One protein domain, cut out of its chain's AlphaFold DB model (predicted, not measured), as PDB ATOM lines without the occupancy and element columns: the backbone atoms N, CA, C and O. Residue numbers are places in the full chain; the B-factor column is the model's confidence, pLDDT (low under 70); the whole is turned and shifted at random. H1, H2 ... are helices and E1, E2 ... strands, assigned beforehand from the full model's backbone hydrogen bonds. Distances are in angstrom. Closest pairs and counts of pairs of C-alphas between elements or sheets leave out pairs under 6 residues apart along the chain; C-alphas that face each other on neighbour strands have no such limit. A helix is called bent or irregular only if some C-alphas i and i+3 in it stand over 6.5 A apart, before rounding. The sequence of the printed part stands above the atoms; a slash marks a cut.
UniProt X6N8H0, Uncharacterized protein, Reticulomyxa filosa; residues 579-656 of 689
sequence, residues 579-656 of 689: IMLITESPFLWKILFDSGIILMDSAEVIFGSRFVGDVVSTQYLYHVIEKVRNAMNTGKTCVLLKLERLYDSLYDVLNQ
ATOM      1  N   ILE A 579     193.321 157.352 155.821       86.88
ATOM      2  CA  ILE A 579     194.740 157.697 155.926       86.88
ATOM      3  C   ILE A 579     194.887 159.204 156.142       86.88
ATOM      4  O   ILE A 579     194.399 159.999 155.342       86.88
ATOM      5  N   MET A 580     195.615 159.589 157.191       86.88
ATOM      6  CA  MET A 580     196.109 160.952 157.377       86.88
ATOM      7  C   MET A 580     197.588 161.000 156.988       86.88
ATOM      8  O   MET A 580     198.414 160.316 157.587       86.88
ATOM      9  N   LEU A 581     197.924 161.798 155.972       85.56
ATOM     10  CA  LEU A 581     199.307 161.989 155.534       85.56
ATOM     11  C   LEU A 581     199.891 163.237 156.185       85.56
ATOM     12  O   LEU A 581     199.473 164.354 155.884       85.56
ATOM     13  N   ILE A 582     200.872 163.032 157.060       85.06
ATOM     14  CA  ILE A 582     201.618 164.105 157.716       85.06
ATOM     15  C   ILE A 582     202.873 164.366 156.889       85.06
ATOM     16  O   ILE A 582     203.680 163.467 156.661       85.06
ATOM     17  N   THR A 583     203.016 165.591 156.388       80.81
ATOM     18  CA  THR A 583     204.076 165.943 155.440       80.81
ATOM     19  C   THR A 583     204.657 167.309 155.772       80.81
ATOM     20  O   THR A 583     203.897 168.259 155.949       80.81
ATOM     21  N   GLU A 584     205.982 167.445 155.748       80.88
ATOM     22  CA  GLU A 584     206.649 168.753 155.870       80.88
ATOM     23  C   GLU A 584     206.451 169.619 154.614       80.88
ATOM     24  O   GLU A 584     206.435 170.846 154.686       80.88
ATOM     25  N   SER A 585     206.253 168.980 153.452       82.94
ATOM     26  CA  SER A 585     206.055 169.655 152.168       82.94
ATOM     27  C   SER A 585     204.624 169.486 151.642       82.94
ATOM     28  O   SER A 585     204.166 168.355 151.465       82.94
ATOM     29  N   PRO A 586     203.930 170.579 151.269       75.12
ATOM     30  CA  PRO A 586     202.540 170.546 150.809       75.12
ATOM     31  C   PRO A 586     202.342 169.878 149.438       75.12
ATOM     32  O   PRO A 586     201.204 169.754 148.986       75.12
ATOM     33  N   PHE A 587     203.417 169.484 148.752       79.44
ATOM     34  CA  PHE A 587     203.365 168.801 147.455       79.44
ATOM     35  C   PHE A 587     203.592 167.294 147.562       79.44
ATOM     36  O   PHE A 587     203.402 166.589 146.573       79.44
ATOM     37  N   LEU A 588     203.973 166.794 148.741       79.38
ATOM     38  CA  LEU A 588     204.404 165.409 148.907       79.38
ATOM     39  C   LEU A 588     203.273 164.402 148.650       79.38
ATOM     40  O   LEU A 588     203.552 163.284 148.250       79.38
ATOM     41  N   TRP A 589     202.002 164.800 148.763       82.75
ATOM     42  CA  TRP A 589     200.857 163.950 148.398       82.75
ATOM     43  C   TRP A 589     200.874 163.495 146.927       82.75
ATOM     44  O   TRP A 589     200.296 162.456 146.611       82.75
ATOM     45  N   LYS A 590     201.562 164.221 146.030       85.50
ATOM     46  CA  LYS A 590     201.735 163.818 144.623       85.50
ATOM     47  C   LYS A 590     202.493 162.502 144.477       85.50
ATOM     48  O   LYS A 590     202.235 161.771 143.528       85.50
ATOM     49  N   ILE A 591     203.319 162.145 145.466       87.50
ATOM     50  CA  ILE A 591     204.049 160.877 145.476       87.50
ATOM     51  C   ILE A 591     203.112 159.672 145.365       87.50
ATOM     52  O   ILE A 591     203.510 158.645 144.833       87.50
ATOM     53  N   LEU A 592     201.859 159.783 145.825       86.00
ATOM     54  CA  LEU A 592     200.862 158.716 145.709       86.00
ATOM     55  C   LEU A 592     200.497 158.422 144.249       86.00
ATOM     56  O   LEU A 592     200.213 157.276 143.911       86.00
ATOM     57  N   PHE A 593     200.512 159.451 143.402       88.62
ATOM     58  CA  PHE A 593     200.261 159.337 141.969       88.62
ATOM     59  C   PHE A 593     201.531 158.907 141.235       88.62
ATOM     60  O   PHE A 593     201.489 157.957 140.459       88.62
ATOM     61  N   ASP A 594     202.672 159.528 141.553       87.62
ATOM     62  CA  ASP A 594     203.961 159.214 140.917       87.62
ATOM     63  C   ASP A 594     204.407 157.765 141.187       87.62
ATOM     64  O   ASP A 594     205.000 157.116 140.329       87.62
ATOM     65  N   SER A 595     204.092 157.230 142.372       85.38
ATOM     66  CA  SER A 595     204.363 155.833 142.742       85.38
ATOM     67  C   SER A 595     203.347 154.828 142.188       85.38
ATOM     68  O   SER A 595     203.510 153.626 142.392       85.38
ATOM     69  N   GLY A 596     202.285 155.291 141.520       84.88
ATOM     70  CA  GLY A 596     201.224 154.435 140.986       84.88
ATOM     71  C   GLY A 596     200.320 153.796 142.047       84.88
ATOM     72  O   GLY A 596     199.552 152.893 141.722       84.88
ATOM     73  N   ILE A 597     200.385 154.246 143.306       85.31
ATOM     74  CA  ILE A 597     199.479 153.788 144.374       85.31
ATOM     75  C   ILE A 597     198.045 154.253 144.084       85.31
ATOM     76  O   ILE A 597     197.083 153.515 144.305       85.31
ATOM     77  N   ILE A 598     197.900 155.480 143.578       83.31
ATOM     78  CA  ILE A 598     196.623 156.079 143.196       83.31
ATOM     79  C   ILE A 598     196.661 156.444 141.710       83.31
ATOM     80  O   ILE A 598     197.560 157.144 141.255       83.31
ATOM     81  N   LEU A 599     195.648 156.009 140.959       84.62
ATOM     82  CA  LEU A 599     195.460 156.398 139.561       84.62
ATOM     83  C   LEU A 599     194.574 157.645 139.478       84.62
ATOM     84  O   LEU A 599     193.568 157.713 140.190       84.62
ATOM     85  N   MET A 600     194.906 158.574 138.575       81.50
ATOM     86  CA  MET A 600     194.166 159.834 138.376       81.50
ATOM     87  C   MET A 600     192.675 159.600 138.107       81.50
ATOM     88  O   MET A 600     191.837 160.258 138.711       81.50
ATOM     89  N   ASP A 601     192.328 158.597 137.301       82.56
ATOM     90  CA  ASP A 601     190.927 158.304 136.960       82.56
ATOM     91  C   ASP A 601     190.127 157.721 138.140       82.56
ATOM     92  O   ASP A 601     188.899 157.833 138.209       82.56
ATOM     93  N   SER A 602     190.838 157.115 139.099       80.75
ATOM     94  CA  SER A 602     190.277 156.431 140.272       80.75
ATOM     95  C   SER A 602     190.201 157.307 141.524       80.75
ATOM     96  O   SER A 602     189.811 156.819 142.590       80.75
ATOM     97  N   ALA A 603     190.600 158.577 141.422       84.50
ATOM     98  CA  ALA A 603     190.686 159.477 142.559       84.50
ATOM     99  C   ALA A 603     190.114 160.861 142.268       84.50
ATOM    100  O   ALA A 603     190.166 161.359 141.151       84.50
ATOM    101  N   GLU A 604     189.587 161.486 143.315       86.69
ATOM    102  CA  GLU A 604     189.082 162.853 143.293       86.69
ATOM    103  C   GLU A 604     189.915 163.681 144.275       86.69
ATOM    104  O   GLU A 604     189.925 163.404 145.479       86.69
ATOM    105  N   VAL A 605     190.635 164.688 143.774       86.69
ATOM    106  CA  VAL A 605     191.452 165.577 144.613       86.69
ATOM    107  C   VAL A 605     190.665 166.844 144.921       86.69
ATOM    108  O   VAL A 605     190.334 167.622 144.027       86.69
ATOM    109  N   ILE A 606     190.384 167.069 146.202       85.69
ATOM    110  CA  ILE A 606     189.565 168.182 146.675       85.69
ATOM    111  C   ILE A 606     190.439 169.152 147.465       85.69
ATOM    112  O   ILE A 606     190.983 168.820 148.519       85.69
ATOM    113  N   PHE A 607     190.532 170.382 146.964       83.00
ATOM    114  CA  PHE A 607     191.281 171.466 147.590       83.00
ATOM    115  C   PHE A 607     190.351 172.435 148.313       83.00
ATOM    116  O   PHE A 607     189.317 172.826 147.776       83.00
ATOM    117  N   GLY A 608     190.748 172.878 149.503       77.31
ATOM    118  CA  GLY A 608     190.115 174.010 150.170       77.31
ATOM    119  C   GLY A 608     190.435 175.326 149.467       77.31
ATOM    120  O   GLY A 608     191.606 175.697 149.335       77.31
ATOM    121  N   SER A 609     189.394 176.038 149.033       76.50
ATOM    122  CA  SER A 609     189.506 177.385 148.481       76.50
ATOM    123  C   SER A 609     190.066 178.345 149.529       76.50
ATOM    124  O   SER A 609     189.718 178.295 150.709       76.50
ATOM    125  N   ARG A 610     190.951 179.234 149.075       71.81
ATOM    126  CA  ARG A 610     191.513 180.336 149.871       71.81
ATOM    127  C   ARG A 610     190.895 181.686 149.503       71.81
ATOM    128  O   ARG A 610     191.307 182.705 150.049       71.81
ATOM    129  N   PHE A 611     189.944 181.713 148.569       76.75
ATOM    130  CA  PHE A 611     189.296 182.950 148.148       76.75
ATOM    131  C   PHE A 611     188.347 183.445 149.241       76.75
ATOM    132  O   PHE A 611     187.491 182.705 149.713       76.75
ATOM    133  N   VAL A 612     188.477 184.718 149.628       66.06
ATOM    134  CA  VAL A 612     187.731 185.321 150.750       66.06
ATOM    135  C   VAL A 612     186.209 185.176 150.586       66.06
ATOM    136  O   VAL A 612     185.513 184.942 151.571       66.06
ATOM    137  N   GLY A 613     185.701 185.241 149.348       66.38
ATOM    138  CA  GLY A 613     184.279 185.038 149.040       66.38
ATOM    139  C   GLY A 613     183.793 183.596 149.232       66.38
ATOM    140  O   GLY A 613     182.697 183.383 149.741       66.38
ATOM    141  N   ASP A 614     184.624 182.602 148.910       65.62
ATOM    142  CA  ASP A 614     184.288 181.180 149.079       65.62
ATOM    143  C   ASP A 614     184.371 180.750 150.541       65.62
ATOM    144  O   ASP A 614     183.594 179.924 151.010       65.62
ATOM    145  N   VAL A 615     185.309 181.344 151.277       57.62
ATOM    146  CA  VAL A 615     185.587 181.023 152.678       57.62
ATOM    147  C   VAL A 615     184.370 181.301 153.577       57.62
ATOM    148  O   VAL A 615     184.198 180.619 154.588       57.62
ATOM    149  N   VAL A 616     183.508 182.256 153.211       58.19
ATOM    150  CA  VAL A 616     182.273 182.612 153.945       58.19
ATOM    151  C   VAL A 616     181.012 182.030 153.281       58.19
ATOM    152  O   VAL A 616     179.933 182.049 153.870       58.19
ATOM    153  N   SER A 617     181.125 181.477 152.070       66.50
ATOM    154  CA  SER A 617     179.978 181.011 151.290       66.50
ATOM    155  C   SER A 617     179.525 179.606 151.696       66.50
ATOM    156  O   SER A 617     180.245 178.617 151.541       66.50
ATOM    157  N   THR A 618     178.267 179.490 152.128       65.56
ATOM    158  CA  THR A 618     177.584 178.201 152.333       65.56
ATOM    159  C   THR A 618     177.439 177.402 151.034       65.56
ATOM    160  O   THR A 618     177.394 176.173 151.066       65.56
ATOM    161  N   GLN A 619     177.427 178.070 149.878       69.62
ATOM    162  CA  GLN A 619     177.313 177.426 148.570       69.62
ATOM    163  C   GLN A 619     178.596 176.680 148.184       69.62
ATOM    164  O   GLN A 619     178.527 175.566 147.662       69.62
ATOM    165  N   TYR A 620     179.764 177.248 148.502       73.38
ATOM    166  CA  TYR A 620     181.046 176.561 148.327       73.38
ATOM    167  C   TYR A 620     181.116 175.302 149.204       73.38
ATOM    168  O   TYR A 620     181.483 174.228 148.725       73.38
ATOM    169  N   LEU A 621     180.690 175.418 150.468       68.75
ATOM    170  CA  LEU A 621     180.623 174.293 151.406       68.75
ATOM    171  C   LEU A 621     179.780 173.142 150.840       68.75
ATOM    172  O   LEU A 621     180.231 171.998 150.808       68.75
ATOM    173  N   TYR A 622     178.580 173.457 150.342       71.88
ATOM    174  CA  TYR A 622     177.676 172.475 149.749       71.88
ATOM    175  C   TYR A 622     178.304 171.776 148.540       71.88
ATOM    176  O   TYR A 622     178.286 170.549 148.463       71.88
ATOM    177  N   HIS A 623     178.924 172.535 147.634       78.62
ATOM    178  CA  HIS A 623     179.554 171.978 146.438       78.62
ATOM    179  C   HIS A 623     180.708 171.019 146.770       78.62
ATOM    180  O   HIS A 623     180.858 169.972 146.139       78.62
ATOM    181  N   VAL A 624     181.516 171.339 147.785       76.69
ATOM    182  CA  VAL A 624     182.595 170.448 148.235       76.69
ATOM    183  C   VAL A 624     182.037 169.170 148.867       76.69
ATOM    184  O   VAL A 624     182.520 168.081 148.555       76.69
ATOM    185  N   ILE A 625     181.000 169.276 149.704       76.69
ATOM    186  CA  ILE A 625     180.324 168.107 150.289       76.69
ATOM    187  C   ILE A 625     179.721 167.227 149.188       76.69
ATOM    188  O   ILE A 625     179.827 166.003 149.249       76.69
ATOM    189  N   GLU A 626     179.136 167.826 148.152       76.75
ATOM    190  CA  GLU A 626     178.589 167.094 147.014       76.75
ATOM    191  C   GLU A 626     179.674 166.336 146.237       76.75
ATOM    192  O   GLU A 626     179.468 165.173 145.890       76.75
ATOM    193  N   LYS A 627     180.858 166.933 146.042       81.62
ATOM    194  CA  LYS A 627     182.015 166.240 145.452       81.62
ATOM    195  C   LYS A 627     182.458 165.042 146.283       81.62
ATOM    196  O   LYS A 627     182.639 163.961 145.727       81.62
ATOM    197  N   VAL A 628     182.578 165.208 147.604       81.12
ATOM    198  CA  VAL A 628     182.901 164.098 148.518       81.12
ATOM    199  C   VAL A 628     181.845 162.997 148.402       81.12
ATOM    200  O   VAL A 628     182.188 161.833 148.213       81.12
ATOM    201  N   ARG A 629     180.556 163.355 148.431       76.56
ATOM    202  CA  ARG A 629     179.444 162.405 148.306       76.56
ATOM    203  C   ARG A 629     179.474 161.652 146.974       76.56
ATOM    204  O   ARG A 629     179.290 160.440 146.954       76.56
ATOM    205  N   ASN A 630     179.728 162.344 145.867       77.75
ATOM    206  CA  ASN A 630     179.812 161.725 144.545       77.75
ATOM    207  C   ASN A 630     181.022 160.785 144.441       77.75
ATOM    208  O   ASN A 630     180.895 159.693 143.889       77.75
ATOM    209  N   ALA A 631     182.168 161.157 145.020       79.62
ATOM    210  CA  ALA A 631     183.337 160.282 145.100       79.62
ATOM    211  C   ALA A 631     183.039 159.016 145.924       79.62
ATOM    212  O   ALA A 631     183.361 157.914 145.485       79.62
ATOM    213  N   MET A 632     182.347 159.156 147.059       76.25
ATOM    214  CA  MET A 632     181.913 158.022 147.884       76.25
ATOM    215  C   MET A 632     180.952 157.094 147.130       76.25
ATOM    216  O   MET A 632     181.165 155.885 147.117       76.25
ATOM    217  N   ASN A 633     179.941 157.646 146.450       73.69
ATOM    218  CA  ASN A 633     178.960 156.868 145.682       73.69
ATOM    219  C   ASN A 633     179.584 156.118 144.497       73.69
ATOM    220  O   ASN A 633     179.097 155.063 144.107       73.69
ATOM    221  N   THR A 634     180.650 156.667 143.910       78.62
ATOM    222  CA  THR A 634     181.357 156.067 142.767       78.62
ATOM    223  C   THR A 634     182.522 155.167 143.183       78.62
ATOM    224  O   THR A 634     183.162 154.569 142.322       78.62
ATOM    225  N   GLY A 635     182.815 155.063 144.485       76.12
ATOM    226  CA  GLY A 635     183.932 154.272 145.007       76.12
ATOM    227  C   GLY A 635     185.320 154.848 144.692       76.12
ATOM    228  O   GLY A 635     186.316 154.130 144.791       76.12
ATOM    229  N   LYS A 636     185.413 156.129 144.310       82.31
ATOM    230  CA  LYS A 636     186.693 156.800 144.037       82.31
ATOM    231  C   LYS A 636     187.423 157.152 145.332       82.31
ATOM    232  O   LYS A 636     186.813 157.525 146.333       82.31
ATOM    233  N   THR A 637     188.755 157.103 145.305       83.81
ATOM    234  CA  THR A 637     189.574 157.559 146.436       83.81
ATOM    235  C   THR A 637     189.563 159.080 146.514       83.81
ATOM    236  O   THR A 637     189.965 159.759 145.576       83.81
ATOM    237  N   CYS A 638     189.134 159.626 147.646       86.81
ATOM    238  CA  CYS A 638     189.101 161.067 147.850       86.81
ATOM    239  C   CYS A 638     190.377 161.548 148.558       86.81
ATOM    240  O   CYS A 638     190.707 161.058 149.638       86.81
ATOM    241  N   VAL A 639     191.090 162.507 147.959       86.62
ATOM    242  CA  VAL A 639     192.269 163.152 148.556       86.62
ATOM    243  C   VAL A 639     191.871 164.549 149.016       86.62
ATOM    244  O   VAL A 639     191.629 165.440 148.202       86.62
ATOM    245  N   LEU A 640     191.787 164.732 150.333       86.25
ATOM    246  CA  LEU A 640     191.327 165.963 150.970       86.25
ATOM    247  C   LEU A 640     192.518 166.842 151.362       86.25
ATOM    248  O   LEU A 640     193.363 166.428 152.153       86.25
ATOM    249  N   LEU A 641     192.585 168.066 150.833       84.06
ATOM    250  CA  LEU A 641     193.708 168.979 151.056       84.06
ATOM    251  C   LEU A 641     193.224 170.332 151.585       84.06
ATOM    252  O   LEU A 641     192.487 171.047 150.908       84.06
ATOM    253  N   LYS A 642     193.718 170.724 152.768       75.69
ATOM    254  CA  LYS A 642     193.493 172.051 153.383       75.69
ATOM    255  C   LYS A 642     192.007 172.395 153.589       75.69
ATOM    256  O   LYS A 642     191.579 173.512 153.312       75.69
ATOM    257  N   LEU A 643     191.219 171.439 154.083       72.88
ATOM    258  CA  LEU A 643     189.770 171.568 154.298       72.88
ATOM    259  C   LEU A 643     189.407 171.889 155.762       72.88
ATOM    260  O   LEU A 643     188.459 171.331 156.303       72.88
ATOM    261  N   GLU A 644     190.139 172.803 156.404       68.31
ATOM    262  CA  GLU A 644     190.023 173.087 157.849       68.31
ATOM    263  C   GLU A 644     188.595 173.406 158.317       68.31
ATOM    264  O   GLU A 644     188.151 172.887 159.333       68.31
ATOM    265  N   ARG A 645     187.836 174.190 157.543       65.12
ATOM    266  CA  ARG A 645     186.440 174.546 157.877       65.12
ATOM    267  C   ARG A 645     185.426 173.426 157.636       65.12
ATOM    268  O   ARG A 645     184.288 173.527 158.077       65.12
ATOM    269  N   LEU A 646     185.813 172.395 156.891       68.00
ATOM    270  CA  LEU A 646     184.946 171.291 156.483       68.00
ATOM    271  C   LEU A 646     185.147 170.046 157.344       68.00
ATOM    272  O   LEU A 646     184.302 169.157 157.286       68.00
ATOM    273  N   TYR A 647     186.214 169.971 158.146       68.75
ATOM    274  CA  TYR A 647     186.446 168.823 159.023       68.75
ATOM    275  C   TYR A 647     185.286 168.599 159.991       68.75
ATOM    276  O   TYR A 647     184.850 167.460 160.134       68.75
ATOM    277  N   ASP A 648     184.702 169.670 160.535       63.41
ATOM    278  CA  ASP A 648     183.507 169.579 161.383       63.41
ATOM    279  C   ASP A 648     182.329 168.929 160.637       63.41
ATOM    280  O   ASP A 648     181.611 168.112 161.199       63.41
ATOM    281  N   SER A 649     182.151 169.237 159.345       65.50
ATOM    282  CA  SER A 649     181.068 168.681 158.513       65.50
ATOM    283  C   SER A 649     181.352 167.260 158.009       65.50
ATOM    284  O   SER A 649     180.425 166.512 157.708       65.50
ATOM    285  N   LEU A 650     182.629 166.889 157.893       68.19
ATOM    286  CA  LEU A 650     183.085 165.575 157.435       68.19
ATOM    287  C   LEU A 650     183.409 164.625 158.593       68.19
ATOM    288  O   LEU A 650     183.801 163.489 158.342       68.19
ATOM    289  N   TYR A 651     183.235 165.052 159.842       66.75
ATOM    290  CA  TYR A 651     183.632 164.298 161.030       66.75
ATOM    291  C   TYR A 651     183.072 162.871 161.047       66.75
ATOM    292  O   TYR A 651     183.820 161.911 161.219       66.75
ATOM    293  N   ASP A 652     181.776 162.704 160.768       61.75
ATOM    294  CA  ASP A 652     181.142 161.381 160.706       61.75
ATOM    295  C   ASP A 652     181.685 160.499 159.568       61.75
ATOM    296  O   ASP A 652     181.825 159.285 159.736       61.75
ATOM    297  N   VAL A 653     182.015 161.106 158.422       67.75
ATOM    298  CA  VAL A 653     182.602 160.423 157.254       67.75
ATOM    299  C   VAL A 653     184.022 159.958 157.580       67.75
ATOM    300  O   VAL A 653     184.400 158.818 157.298       67.75
ATOM    301  N   LEU A 654     184.804 160.827 158.223       70.00
ATOM    302  CA  LEU A 654     186.176 160.545 158.637       70.00
ATOM    303  C   LEU A 654     186.235 159.483 159.738       70.00
ATOM    304  O   LEU A 654     187.127 158.638 159.707       70.00
ATOM    305  N   ASN A 655     185.247 159.473 160.635       64.12
ATOM    306  CA  ASN A 655     185.074 158.470 161.685       64.12
ATOM    307  C   ASN A 655     184.478 157.142 161.193       64.12
ATOM    308  O   ASN A 655     184.253 156.250 162.006       64.12
ATOM    309  N   GLN A 656     184.212 157.006 159.889       61.34
ATOM    310  CA  GLN A 656     183.703 155.788 159.255       61.34
ATOM    311  C   GLN A 656     182.423 155.216 159.896       61.34
ATOM    312  O   GLN A 656     182.237 154.005 160.002       61.34
TER     313      GLN A 656
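AT A GLANCE: This is residues 579 to 656 of the 689 residues of an uncharacterized protein of Reticulomyxa filosa (UniProt X6N8H0). Two short strands side by side, E1 and E2, run through the middle of a rounded domain, and the long helix H3 covers one face of this narrow sheet, running back against the strands' direction. The short helix H1 lies well off the other face, H2 lies beyond the ends of the strands near the start of H3, and H4 comes near H3 without packing closely on it. The printed part has 78 residues, with four named helices and two named strands in the order H1 E1 H2 H3 E2 H4. The sheet has the order E1, E2 and is parallel, and the class is mixed, helices and strands. The whole is compact, with a radius of gyration of the C-alphas of 13.1 A and spans of 36 by 30 by 23 A.

HOW THE PARTS SIT: E1, residues 603 to 607, and E2, residues 637 to 641, are parallel neighbours, with 16 degrees between their directions. N 604 and O 637 are 2.9 A apart, and so are N 639 and O 604, both within hydrogen-bond range. H3, residues 618 to 634, comes closest to E1 at the C-alphas of Glu 604 and Ala 631, 6.5 A apart, and to E2 at those of Ala 631 and Cys 638, 6.4 A apart. E1, H2, H3 and E2 form a strand-helix-strand unit, two parallel neighbour strands with helices between them in the chain, and its crossover is right-handed. H2, residues 612 to 616, is close to H3 but not clearly touching; their closest C-alphas, of Asp 614 and Tyr 620, are 5.7 A apart. H4, residues 647 to 654, is near H3, with 7 pairs of C-alphas within 10 A. H1, residues 588 to 594, is apart from H3 and from E2. In H3 every O i to N i+4 pair is within hydrogen-bond range; H4 has 2 of 4, H1 has 1 of 3 but 4 of 4 O i to N i+3 pairs, and H2 has 0 of 1 and 0 of 2.

IN THESE COORDINATES: E1 begins at C-alpha 603, (190.686, 159.477, 142.559), and E1 and E2 each span 13.0 A. H3 spans 24.4 A and ends at C-alpha 634, (181.357, 156.067, 142.767). H1 spans 10.1 A, H2 6.9 A and H4 8.3 A. H4 is irregular, with C-alphas 649 and 652 at 7.6 A, and ends at C-alpha 654, (186.176, 160.545, 158.637).

THE WHOLE: The C-alphas farthest apart, of Ser 595 and Val 616, are 36.5 A apart. The printed part has no cut, and no link is long. Mean pLDDT of the printed part is 76.9; residues 612 to 619, 621, 644 to 653 and 655 to 656 are under 70.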